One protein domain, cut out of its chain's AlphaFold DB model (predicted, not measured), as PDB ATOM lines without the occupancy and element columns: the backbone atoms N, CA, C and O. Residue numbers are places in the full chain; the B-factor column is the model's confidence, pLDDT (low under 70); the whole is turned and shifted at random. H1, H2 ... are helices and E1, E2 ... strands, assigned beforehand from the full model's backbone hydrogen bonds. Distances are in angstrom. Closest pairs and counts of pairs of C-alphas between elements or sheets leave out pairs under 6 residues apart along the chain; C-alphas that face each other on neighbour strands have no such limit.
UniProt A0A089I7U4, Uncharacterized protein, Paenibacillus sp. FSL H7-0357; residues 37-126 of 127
ATOM      1  N   TYR A  37     370.852 299.032 320.837       91.81
ATOM      2  CA  TYR A  37     371.340 300.316 320.349       91.81
ATOM      3  C   TYR A  37     371.965 301.087 321.498       91.81
ATOM      4  O   TYR A  37     371.286 301.342 322.488       91.81
ATOM      5  N   GLU A  38     373.212 301.498 321.313       92.69
ATOM      6  CA  GLU A  38     373.935 302.368 322.231       92.69
ATOM      7  C   GLU A  38     374.236 303.705 321.553       92.69
ATOM      8  O   GLU A  38     374.547 303.758 320.358       92.69
ATOM      9  N   TYR A  39     374.129 304.795 322.308       92.31
ATOM     10  CA  TYR A  39     374.225 306.159 321.795       92.31
ATOM     11  C   TYR A  39     375.420 306.866 322.423       92.31
ATOM     12  O   TYR A  39     375.404 307.217 323.599       92.31
ATOM     13  N   LEU A  40     376.448 307.117 321.618       92.38
ATOM     14  CA  LEU A  40     377.679 307.758 322.054       92.38
ATOM     15  C   LEU A  40     377.732 309.184 321.507       92.38
ATOM     16  O   LEU A  40     377.928 309.415 320.310       92.38
ATOM     17  N   GLN A  41     377.541 310.148 322.400       92.12
ATOM     18  CA  GLN A  41     377.551 311.567 322.063       92.12
ATOM     19  C   GLN A  41     378.988 312.105 321.995       92.12
ATOM     20  O   GLN A  41     379.809 311.816 322.868       92.12
ATOM     21  N   SER A  42     379.290 312.902 320.968       91.06
ATOM     22  CA  SER A  42     380.589 313.566 320.839       91.06
ATOM     23  C   SER A  42     380.801 314.658 321.906       91.06
ATOM     24  O   SER A  42     379.824 315.216 322.410       91.06
ATOM     25  N   PRO A  43     382.052 315.042 322.233       90.75
ATOM     26  CA  PRO A  43     382.342 315.965 323.338       90.75
ATOM     27  C   PRO A  43     381.673 317.345 323.246       90.75
ATOM     28  O   PRO A  43     381.364 317.943 324.274       90.75
ATOM     29  N   ARG A  44     381.447 317.878 322.036       90.00
ATOM     30  CA  ARG A  44     380.728 319.149 321.811       90.00
ATOM     31  C   ARG A  44     379.287 318.947 321.344       90.00
ATOM     32  O   ARG A  44     378.671 319.905 320.878       90.00
ATOM     33  N   ASN A  45     378.751 317.731 321.442       87.25
ATOM     34  CA  ASN A  45     377.399 317.362 321.019       87.25
ATOM     35  C   ASN A  45     377.081 317.676 319.539       87.25
ATOM     36  O   ASN A  45     375.929 317.928 319.189       87.25
ATOM     37  N   GLN A  46     378.090 317.697 318.661       87.31
ATOM     38  CA  GLN A  46     377.905 317.978 317.227       87.31
ATOM     39  C   GLN A  46     377.629 316.719 316.408       87.31
ATOM     40  O   GLN A  46     376.990 316.790 315.358       87.31
ATOM     41  N   GLU A  47     378.115 315.577 316.880       90.06
ATOM     42  CA  GLU A  47     377.971 314.285 316.232       90.06
ATOM     43  C   GLU A  47     377.453 313.264 317.249       90.06
ATOM     44  O   GLU A  47     377.692 313.367 318.457       90.06
ATOM     45  N   LEU A  48     376.726 312.272 316.751       92.44
ATOM     46  CA  LEU A  48     376.209 311.165 317.541       92.44
ATOM     47  C   LEU A  48     376.582 309.869 316.827       92.44
ATOM     48  O   LEU A  48     376.159 309.639 315.692       92.44
ATOM     49  N   LEU A  49     377.387 309.039 317.480       94.38
ATOM     50  CA  LEU A  49     377.623 307.671 317.045       94.38
ATOM     51  C   LEU A  49     376.517 306.793 317.629       94.38
ATOM     52  O   LEU A  49     376.258 306.826 318.829       94.38
ATOM     53  N   VAL A  50     375.882 305.997 316.783       94.88
ATOM     54  CA  VAL A  50     374.928 304.977 317.200       94.88
ATOM     55  C   VAL A  50     375.515 303.617 316.892       94.88
ATOM     56  O   VAL A  50     375.815 303.302 315.739       94.88
ATOM     57  N   VAL A  51     375.694 302.825 317.940       95.12
ATOM     58  CA  VAL A  51     376.200 301.464 317.856       95.12
ATOM     59  C   VAL A  51     375.013 300.527 317.909       95.12
ATOM     60  O   VAL A  51     374.347 300.405 318.932       95.12
ATOM     61  N   LYS A  52     374.733 299.862 316.795       94.88
ATOM     62  CA  LYS A  52     373.695 298.844 316.714       94.88
ATOM     63  C   LYS A  52     374.362 297.486 316.818       94.88
ATOM     64  O   LYS A  52     375.113 297.111 315.922       94.88
ATOM     65  N   TYR A  53     374.082 296.733 317.872       93.31
ATOM     66  CA  TYR A  53     374.753 295.462 318.101       93.31
ATOM     67  C   TYR A  53     373.802 294.330 318.462       93.31
ATOM     68  O   TYR A  53     372.670 294.545 318.884       93.31
ATOM     69  N   ARG A  54     374.250 293.096 318.256       91.06
ATOM     70  CA  ARG A  54     373.552 291.891 318.709       91.06
ATOM     71  C   ARG A  54     374.555 290.822 319.090       91.06
ATOM     72  O   ARG A  54     375.706 290.841 318.646       91.06
ATOM     73  N   ILE A  55     374.070 289.855 319.850       88.00
ATOM     74  CA  ILE A  55     374.854 288.728 320.330       88.00
ATOM     75  C   ILE A  55     374.137 287.466 319.880       88.00
ATOM     76  O   ILE A  55     372.918 287.375 319.986       88.00
ATOM     77  N   ALA A  56     374.874 286.514 319.325       85.44
ATOM     78  CA  ALA A  56     374.354 285.195 319.006       85.44
ATOM     79  C   ALA A  56     375.130 284.160 319.818       85.44
ATOM     80  O   ALA A  56     376.341 284.028 319.644       85.44
ATOM     81  N   THR A  57     374.431 283.438 320.693       77.88
ATOM     82  CA  THR A  57     375.044 282.471 321.611       77.88
ATOM     83  C   THR A  57     374.627 281.053 321.235       77.88
ATOM     84  O   THR A  57     373.463 280.683 321.374       77.88
ATOM     85  N   LEU A  58     375.581 280.250 320.762       73.62
ATOM     86  CA  LEU A  58     375.417 278.829 320.418       73.62
ATOM     87  C   LEU A  58     376.675 278.067 320.873       73.62
ATOM     88  O   LEU A  58     377.453 277.559 320.071       73.62
ATOM     89  N   GLY A  59     376.917 278.066 322.187       75.19
ATOM     90  CA  GLY A  59     378.142 277.551 322.818       75.19
ATOM     91  C   GLY A  59     379.293 278.564 322.816       75.19
ATOM     92  O   GLY A  59     379.913 278.788 323.851       75.19
ATOM     93  N   GLU A  60     379.525 279.226 321.685       80.81
ATOM     94  CA  GLU A  60     380.360 280.429 321.581       80.81
ATOM     95  C   GLU A  60     379.464 281.667 321.414       80.81
ATOM     96  O   GLU A  60     378.364 281.566 320.860       80.81
ATOM     97  N   SER A  61     379.924 282.825 321.903       86.94
ATOM     98  CA  SER A  61     379.198 284.096 321.792       86.94
ATOM     99  C   SER A  61     379.780 284.921 320.653       86.94
ATOM    100  O   SER A  61     380.936 285.351 320.704       86.94
ATOM    101  N   GLN A  62     378.976 285.152 319.620       89.31
ATOM    102  CA  GLN A  62     379.348 285.966 318.473       89.31
ATOM    103  C   GLN A  62     378.724 287.355 318.594       89.31
ATOM    104  O   GLN A  62     377.503 287.495 318.667       89.31
ATOM    105  N   TYR A  63     379.572 288.376 318.605       91.06
ATOM    106  CA  TYR A  63     379.190 289.778 318.697       91.06
ATOM    107  C   TYR A  63     379.230 290.393 317.309       91.06
ATOM    108  O   TYR A  63     380.206 290.228 316.575       91.06
ATOM    109  N   PHE A  64     378.175 291.122 316.971       91.88
ATOM    110  CA  PHE A  64     378.074 291.890 315.739       91.88
ATOM    111  C   PHE A  64     377.733 293.322 316.110       91.88
ATOM    112  O   PHE A  64     376.755 293.523 316.826       91.88
ATOM    113  N   ALA A  65     378.494 294.289 315.614       94.62
ATOM    114  CA  ALA A  65     378.235 295.707 315.788       94.62
ATOM    115  C   ALA A  65     378.311 296.426 314.438       94.62
ATOM    116  O   ALA A  65     379.284 296.317 313.695       94.62
ATOM    117  N   GLU A  66     377.252 297.162 314.140       95.81
ATOM    118  CA  GLU A  66     377.135 298.075 313.016       95.81
ATOM    119  C   GLU A  66     377.166 299.499 313.563       95.81
ATOM    120  O   GLU A  66     376.536 299.808 314.582       95.81
ATOM    121  N   PHE A  67     377.861 300.386 312.864       95.81
ATOM    122  CA  PHE A  67     378.030 301.760 313.310       95.81
ATOM    123  C   PHE A  67     377.272 302.713 312.407       95.81
ATOM    124  O   PHE A  67     377.302 302.604 311.182       95.81
ATOM    125  N   TYR A  68     376.592 303.667 313.024       94.88
ATOM    126  CA  TYR A  68     375.801 304.665 312.332       94.88
ATOM    127  C   TYR A  68     376.170 306.036 312.860       94.88
ATOM    128  O   TYR A  68     376.294 306.253 314.059       94.88
ATOM    129  N   ARG A  69     376.285 307.001 311.962       93.12
ATOM    130  CA  ARG A  69     376.311 308.405 312.336       93.12
ATOM    131  C   ARG A  69     374.893 308.932 312.338       93.12
ATOM    132  O   ARG A  69     374.185 308.805 311.343       93.12
ATOM    133  N   SER A  70     374.517 309.586 313.422       90.50
ATOM    134  CA  SER A  70     373.258 310.298 313.525       90.50
ATOM    135  C   SER A  70     373.477 311.809 313.541       90.50
ATOM    136  O   SER A  70     374.377 312.320 314.208       90.50
ATOM    137  N   ARG A  71     372.654 312.533 312.779       81.06
ATOM    138  CA  ARG A  71     372.595 314.003 312.764       81.06
ATOM    139  C   ARG A  71     371.166 314.470 313.040       81.06
ATOM    140  O   ARG A  71     370.215 313.705 312.895       81.06
ATOM    141  N   TYR A  72     371.021 315.749 313.395       76.00
ATOM    142  CA  TYR A  72     369.724 316.384 313.665       76.00
ATOM    143  C   TYR A  72     368.918 315.652 314.751       76.00
ATOM    144  O   TYR A  72     367.784 315.247 314.518       76.00
ATOM    145  N   PHE A  73     369.513 315.465 315.935       70.75
ATOM    146  CA  PHE A  73     368.840 314.865 317.098       70.75
ATOM    147  C   PHE A  73     368.236 313.469 316.847       70.75
ATOM    148  O   PHE A  73     367.166 313.160 317.360       70.75
ATOM    149  N   GLY A  74     368.887 312.616 316.048       70.00
ATOM    150  CA  GLY A  74     368.373 311.265 315.789       70.00
ATOM    151  C   GLY A  74     367.603 311.101 314.479       70.00
ATOM    152  O   GLY A  74     367.352 309.968 314.083       70.00
ATOM    153  N   LEU A  75     367.239 312.193 313.792       77.81
ATOM    154  CA  LEU A  75     366.342 312.133 312.630       77.81
ATOM    155  C   LEU A  75     366.967 311.476 311.395       77.81
ATOM    156  O   LEU A  75     366.262 310.829 310.625       77.81
ATOM    157  N   PHE A  76     368.275 311.638 311.198       83.75
ATOM    158  CA  PHE A  76     368.979 311.064 310.054       83.75
ATOM    159  C   PHE A  76     370.122 310.187 310.529       83.75
ATOM    160  O   PHE A  76     371.121 310.695 311.037       83.75
ATOM    161  N   MET A  77     369.976 308.880 310.320       89.88
ATOM    162  CA  MET A  77     371.011 307.891 310.587       89.88
ATOM    163  C   MET A  77     371.612 307.414 309.270       89.88
ATOM    164  O   MET A  77     370.899 306.951 308.381       89.88
ATOM    165  N   HIS A  78     372.929 307.517 309.153       92.50
ATOM    166  CA  HIS A  78     373.687 307.000 308.026       92.50
ATOM    167  C   HIS A  78     374.618 305.899 308.513       92.50
ATOM    168  O   HIS A  78     375.347 306.103 309.484       92.50
ATOM    169  N   LYS A  79     374.590 304.736 307.859       94.19
ATOM    170  CA  LYS A  79     375.504 303.641 308.184       94.19
ATOM    171  C   LYS A  79     376.934 304.048 307.820       94.19
ATOM    172  O   LYS A  79     377.167 304.609 306.754       94.19
ATOM    173  N   LEU A  80     377.882 303.779 308.708       94.69
ATOM    174  CA  LEU A  80     379.305 303.966 308.463       94.69
ATOM    175  C   LEU A  80     379.850 302.713 307.777       94.69
ATOM    176  O   LEU A  80     380.183 301.720 308.421       94.69
ATOM    177  N   GLU A  81     379.905 302.756 306.450       92.44
ATOM    178  CA  GLU A  81     380.358 301.625 305.642       92.44
ATOM    179  C   GLU A  81     381.809 301.232 305.959       92.44
ATOM    180  O   GLU A  81     382.666 302.084 306.207       92.44
ATOM    181  N   ASN A  82     382.091 299.927 305.899       91.19
ATOM    182  CA  ASN A  82     383.413 299.325 306.127       91.19
ATOM    183  C   ASN A  82     384.011 299.544 307.528       91.19
ATOM    184  O   ASN A  82     385.218 299.386 307.708       91.19
ATOM    185  N   GLN A  83     383.189 299.903 308.513       93.62
ATOM    186  CA  GLN A  83     383.620 300.061 309.906       93.62
ATOM    187  C   GLN A  83     382.957 299.055 310.848       93.62
ATOM    188  O   GLN A  83     383.253 299.069 312.041       93.62
ATOM    189  N   ASP A  84     382.091 298.186 310.314       93.12
ATOM    190  CA  ASP A  84     381.405 297.130 311.054       93.12
ATOM    191  C   ASP A  84     382.410 296.250 311.811       93.12
ATOM    192  O   ASP A  84     383.472 295.885 311.300       93.12
ATOM    193  N   TYR A  85     382.047 295.892 313.036       93.25
ATOM    194  CA  TYR A  85     382.869 295.089 313.925       93.25
ATOM    195  C   TYR A  85     382.188 293.755 314.208       93.25
ATOM    196  O   TYR A  85     380.990 293.686 314.492       93.25
ATOM    197  N   TRP A  86     382.958 292.676 314.151       91.75
ATOM    198  CA  TRP A  86     382.479 291.352 314.504       91.75
ATOM    199  C   TRP A  86     383.580 290.577 315.210       91.75
ATOM    200  O   TRP A  86     384.737 290.588 314.793       91.75
ATOM    201  N   VAL A  87     383.220 289.890 316.290       91.38
ATOM    202  CA  VAL A  87     384.169 289.079 317.050       91.38
ATOM    203  C   VAL A  87     383.476 287.865 317.642       91.38
ATOM    204  O   VAL A  87     382.318 287.915 318.053       91.38
ATOM    205  N   MET A  88     384.204 286.757 317.686       89.81
ATOM    206  CA  MET A  88     383.760 285.521 318.309       89.81
ATOM    207  C   MET A  88     384.535 285.319 319.603       89.81
ATOM    208  O   MET A  88     385.765 285.302 319.610       89.81
ATOM    209  N   ILE A  89     383.808 285.185 320.703       86.94
ATOM    210  CA  ILE A  89     384.373 285.059 322.036       86.94
ATOM    211  C   ILE A  89     384.000 283.695 322.616       86.94
ATOM    212  O   ILE A  89     382.831 283.318 322.665       86.94
ATOM    213  N   ARG A  90     385.017 282.974 323.101       82.75
ATOM    214  CA  ARG A  90     384.857 281.719 323.846       82.75
ATOM    215  C   ARG A  90     384.792 281.996 325.349       82.75
ATOM    216  O   ARG A  90     385.689 282.654 325.885       82.75
ATOM    217  N   GLY A  91     383.773 281.459 326.016       71.88
ATOM    218  CA  GLY A  91     383.586 281.538 327.470       71.88
ATOM    219  C   GLY A  91     382.222 282.096 327.878       71.88
ATOM    220  O   GLY A  91     381.528 282.709 327.068       71.88
ATOM    221  N   GLU A  92     381.851 281.858 329.134       61.69
ATOM    222  CA  GLU A  92     380.588 282.317 329.716       61.69
ATOM    223  C   GLU A  92     380.642 283.827 330.005       61.69
ATOM    224  O   GLU A  92     381.660 284.332 330.481       61.69
ATOM    225  N   ASP A  93     379.560 284.521 329.648       60.78
ATOM    226  CA  ASP A  93     379.224 285.904 330.012       60.78
ATOM    227  C   ASP A  93     380.371 286.929 329.940       60.78
ATOM    228  O   ASP A  93     380.983 287.328 330.934       60.78
ATOM    229  N   ARG A  94     380.648 287.425 328.726       72.75
ATOM    230  CA  ARG A  94     381.382 288.686 328.585       72.75
ATOM    231  C   ARG A  94     380.387 289.809 328.371       72.75
ATOM    232  O   ARG A  94     379.643 289.795 327.405       72.75
ATOM    233  N   ASP A  95     380.415 290.770 329.279       85.00
ATOM    234  CA  ASP A  95     379.660 292.011 329.176       85.00
ATOM    235  C   ASP A  95     379.820 292.632 327.766       85.00
ATOM    236  O   ASP A  95     380.962 292.871 327.342       85.00
ATOM    237  N   PRO A  96     378.720 292.865 327.024       86.94
ATOM    238  CA  PRO A  96     378.763 293.439 325.683       86.94
ATOM    239  C   PRO A  96     379.485 294.779 325.654       86.94
ATOM    240  O   PRO A  96     380.261 295.024 324.729       86.94
ATOM    241  N   ASP A  97     379.327 295.590 326.699       87.81
ATOM    242  CA  ASP A  97     379.951 296.906 326.787       87.81
ATOM    243  C   ASP A  97     381.471 296.783 326.852       87.81
ATOM    244  O   ASP A  97     382.198 297.581 326.262       87.81
ATOM    245  N   LYS A  98     381.970 295.733 327.506       88.81
ATOM    246  CA  LYS A  98     383.400 295.426 327.567       88.81
ATOM    247  C   LYS A  98     383.920 294.812 326.269       88.81
ATOM    248  O   LYS A  98     385.058 295.065 325.889       88.81
ATOM    249  N   VAL A  99     383.129 293.978 325.593       90.00
ATOM    250  CA  VAL A  99     383.550 293.339 324.333       90.00
ATOM    251  C   VAL A  99     383.599 294.346 323.187       90.00
ATOM    252  O   VAL A  99     384.500 294.277 322.348       90.00
ATOM    253  N   LEU A 100     382.637 295.263 323.161       91.81
ATOM    254  CA  LEU A 100     382.471 296.282 322.129       91.81
ATOM    255  C   LEU A 100     383.155 297.613 322.482       91.81
ATOM    256  O   LEU A 100     383.181 298.507 321.642       91.81
ATOM    257  N   GLY A 101     383.714 297.751 323.689       91.62
ATOM    258  CA  GLY A 101     384.407 298.966 324.132       91.62
ATOM    259  C   GLY A 101     383.478 300.167 324.355       91.62
ATOM    260  O   GLY A 101     383.900 301.306 324.170       91.62
ATOM    261  N   LEU A 102     382.213 299.926 324.715       91.06
ATOM    262  CA  LEU A 102     381.170 300.952 324.865       91.06
ATOM    263  C   LEU A 102     381.216 301.676 326.213       91.06
ATOM    264  O   LEU A 102     380.726 302.795 326.318       91.06
ATOM    265  N   SER A 103     381.822 301.068 327.235       88.31
ATOM    266  CA  SER A 103     381.876 301.633 328.590       88.31
ATOM    267  C   SER A 103     382.859 302.801 328.737       88.31
ATOM    268  O   SER A 103     382.688 303.643 329.619       88.31
ATOM    269  N   SER A 104     383.882 302.879 327.882       87.44
ATOM    270  CA  SER A 104     384.911 303.926 327.938       87.44
ATOM    271  C   SER A 104     385.369 304.384 326.544       87.44
ATOM    272  O   SER A 104     386.540 304.219 326.195       87.44
ATOM    273  N   PRO A 105     384.473 304.967 325.726       92.25
ATOM    274  CA  PRO A 105     384.830 305.454 324.400       92.25
ATOM    275  C   PRO A 105     385.761 306.664 324.499       92.25
ATOM    276  O   PRO A 105     385.470 307.647 325.187       92.25
ATOM    277  N   THR A 106     386.868 306.631 323.760       95.31
ATOM    278  CA  THR A 106     387.840 307.729 323.735       95.31
ATOM    279  C   THR A 106     387.657 308.566 322.477       95.31
ATOM    280  O   THR A 106     388.086 308.194 321.385       95.31
ATOM    281  N   TRP A 107     387.045 309.738 322.619       94.38
ATOM    282  CA  TRP A 107     386.909 310.695 321.523       94.38
ATOM    283  C   TRP A 107     388.231 311.421 321.264       94.38
ATOM    284  O   TRP A 107     388.726 312.148 322.125       94.38
ATOM    285  N   LYS A 108     388.794 311.272 320.059       93.12
ATOM    286  CA  LYS A 108     389.949 312.074 319.613       93.12
ATOM    287  C   LYS A 108     389.512 313.473 319.189       93.12
ATOM    288  O   LYS A 108     390.193 314.455 319.475       93.12
ATOM    289  N   HIS A 109     388.365 313.560 318.523       91.44
ATOM    290  CA  HIS A 109     387.694 314.796 318.128       91.44
ATOM    291  C   HIS A 109     386.227 314.496 317.782       91.44
ATOM    292  O   HIS A 109     385.837 313.336 317.741       91.44
ATOM    293  N   GLU A 110     385.420 315.500 317.422       90.06
ATOM    294  CA  GLU A 110     383.973 315.335 317.168       90.06
ATOM    295  C   GLU A 110     383.596 314.191 316.213       90.06
ATOM    296  O   GLU A 110     382.562 313.562 316.386       90.06
ATOM    297  N   ARG A 111     384.428 313.912 315.203       92.12
ATOM    298  CA  ARG A 111     384.174 312.882 314.180       92.12
ATOM    299  C   ARG A 111     385.017 311.610 314.296       92.12
ATOM    300  O   ARG A 111     385.039 310.838 313.344       92.12
ATOM    301  N   GLU A 112     385.748 311.408 315.389       95.25
ATOM    302  CA  GLU A 112     386.590 310.216 315.553       95.25
ATOM    303  C   GLU A 112     386.590 309.755 317.005       95.25
ATOM    304  O   GLU A 112     386.920 310.516 317.921       95.25
ATOM    305  N   VAL A 113     386.227 308.491 317.191       95.56
ATOM    306  CA  VAL A 113     386.159 307.819 318.485       95.56
ATOM    307  C   VAL A 113     386.888 306.491 318.406       95.56
ATOM    308  O   VAL A 113     386.826 305.793 317.398       95.56
ATOM    309  N   ILE A 114     387.597 306.160 319.474       96.19
ATOM    310  CA  ILE A 114     388.289 304.891 319.642       96.19
ATOM    311  C   ILE A 114     387.506 304.071 320.657       96.19
ATOM    312  O   ILE A 114     387.191 304.562 321.745       96.19
ATOM    313  N   LEU A 115     387.180 302.843 320.269       95.38
ATOM    314  CA  LEU A 115     386.569 301.841 321.128       95.38
ATOM    315  C   LEU A 115     387.617 300.783 321.468       95.38
ATOM    316  O   LEU A 115     388.184 300.155 320.570       95.38
ATOM    317  N   ASP A 116     387.844 300.558 322.757       94.06
ATOM    318  CA  ASP A 116     388.751 299.515 323.236       94.06
ATOM    319  C   ASP A 116     388.007 298.178 323.261       94.06
ATOM    320  O   ASP A 116     387.442 297.761 324.273       94.06
ATOM    321  N   THR A 117     387.942 297.529 322.100       92.81
ATOM    322  CA  THR A 117     387.214 296.269 321.926       92.81
ATOM    323  C   THR A 117     388.030 295.071 322.414       92.81
ATOM    324  O   THR A 117     389.249 295.132 322.594       92.81
ATOM    325  N   ALA A 118     387.381 293.914 322.552       89.56
ATOM    326  CA  ALA A 118     388.060 292.674 322.927       89.56
ATOM    327  C   ALA A 118     389.153 292.218 321.938       89.56
ATOM    328  O   ALA A 118     390.018 291.436 322.340       89.56
ATOM    329  N   SER A 119     389.131 292.655 320.671       89.38
ATOM    330  CA  SER A 119     390.190 292.350 319.696       89.38
ATOM    331  C   SER A 119     391.247 293.453 319.560       89.38
ATOM    332  O   SER A 119     392.140 293.320 318.725       89.38
ATOM    333  N   GLY A 120     391.153 294.528 320.348       89.69
ATOM    334  CA  GLY A 120     392.046 295.686 320.303       89.69
ATOM    335  C   GLY A 120     391.315 297.004 320.041       89.69
ATOM    336  O   GLY A 120     390.086 297.069 320.037       89.69
ATOM    337  N   GLU A 121     392.088 298.063 319.818       93.38
ATOM    338  CA  GLU A 121     391.551 299.392 319.515       93.38
ATOM    339  C   GLU A 121     390.846 299.401 318.149       93.38
ATOM    340  O   GLU A 121     391.445 299.085 317.118       93.38
ATOM    341  N   HIS A 122     389.576 299.807 318.134       94.31
ATOM    342  CA  HIS A 122     388.786 299.999 316.921       94.31
ATOM    343  C   HIS A 122     388.471 301.482 316.752       94.31
ATOM    344  O   HIS A 122     387.763 302.080 317.563       94.31
ATOM    345  N   THR A 123     389.022 302.102 315.710       95.56
ATOM    346  CA  THR A 123     388.810 303.531 315.439       95.56
ATOM    347  C   THR A 123     387.636 303.723 314.495       95.56
ATOM    348  O   THR A 123     387.653 303.231 313.368       95.56
ATOM    349  N   ILE A 124     386.653 304.505 314.932       95.31
ATOM    350  CA  ILE A 124     385.457 304.838 314.167       95.31
ATOM    351  C   ILE A 124     385.524 306.290 313.725       95.31
ATOM    352  O   ILE A 124     385.722 307.200 314.528       95.31
ATOM    353  N   ARG A 125     385.300 306.504 312.432       94.69
ATOM    354  CA  ARG A 125     385.315 307.803 311.769       94.69
ATOM    355  C   ARG A 125     383.935 308.137 311.219       94.69
ATOM    356  O   ARG A 125     383.404 307.423 310.371       94.69
ATOM    357  N   LEU A 126     383.380 309.258 311.667       90.19
ATOM    358  CA  LEU A 126     382.024 309.708 311.362       90.19
ATOM    359  C   LEU A 126     381.998 310.643 310.139       90.19
ATOM    360  O   LEU A 126     381.391 311.714 310.205       90.19
TER     361      LEU A 126
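What this domain is: This is residues 37 to 126 of the 127 residues of an uncharacterized protein of Paenibacillus sp. FSL H7-0357 (UniProt A0A089I7U4). A long, twisted sheet of five strands, built on the long hairpin of E2 and E3, has a small three-stranded sheet, E6 to E8, over part of one face. The short helix H1 sits over E3 of the large sheet and beside the strands of the small one, next to E7, and the E2 and E3 hairpin runs most of the domain's length. The printed part has 90 residues, mostly strand, in the order E1 E2 E3 E4 E5 H1 E6 E7 E8; the large sheet is branched, the small one runs E6 E7 E8, and neighbours in both are antiparallel. It is compact, with a radius of gyration of the C-alphas of 13.2 A, yet elongated, with spans of 41 by 23 by 20 A.

How they stand to each other: Begin at E1, residues 37 to 41, which forms a hairpin with E2, residues 48 to 58; look for N 40 and O 49 at 2.8 A. On the other side of E2 is E3, residues 60 to 71, in a hairpin at 163 degrees, with N 52 and O 66 2.9 A apart. E3 has staggered neighbours on its other side: E4, residues 76 to 79, with N 69 and O 78 at 2.8 A, and E5, residues 85 to 89, with N 63 and O 87 at 2.8 A. E1 to E4 make a meander, each strand the antiparallel neighbour of the one before. H1, residues 96 to 100, is on this sheet at a height of 8.0 A, only just over E3 with 3 of its C-alphas; the closest C-alphas, of Ala 65 and Leu 100, are 7.6 A apart. Its one O i to N i+4 pair is within hydrogen-bond range. E6, residues 106 to 109, E7, residues 112 to 117, and E8, residues 120 to 125, make the second meander, with N 114 and O 106 at 2.8 A and N 115 and O 122 at 2.9 A. The closest C-alphas of H1 and E7 are those of Leu 100 and Thr 117, 4.7 A apart. E3 and E8 are near each other, with 5 pairs of C-alphas within 10 A, while E2 is apart from E7.

Where its parts are: Find C-alpha 37 at (371.340, 300.316, 320.349), where E1 begins. E2 spans 32.5 A to C-alpha 58 at (375.417, 278.829, 320.418), and E3 runs back over 35.6 A. E7 spans 15.3 A, and E8 16.3 A, ending at C-alpha 125, (385.315, 307.803, 311.769).

The domain as a whole: The C-alphas farthest apart, of Arg 44 and Gly 59, are 41.7 A apart. The printed part has no cut and no long link. Mean pLDDT of the printed part is 88.9; look to residues 92 to 93 for values under 70.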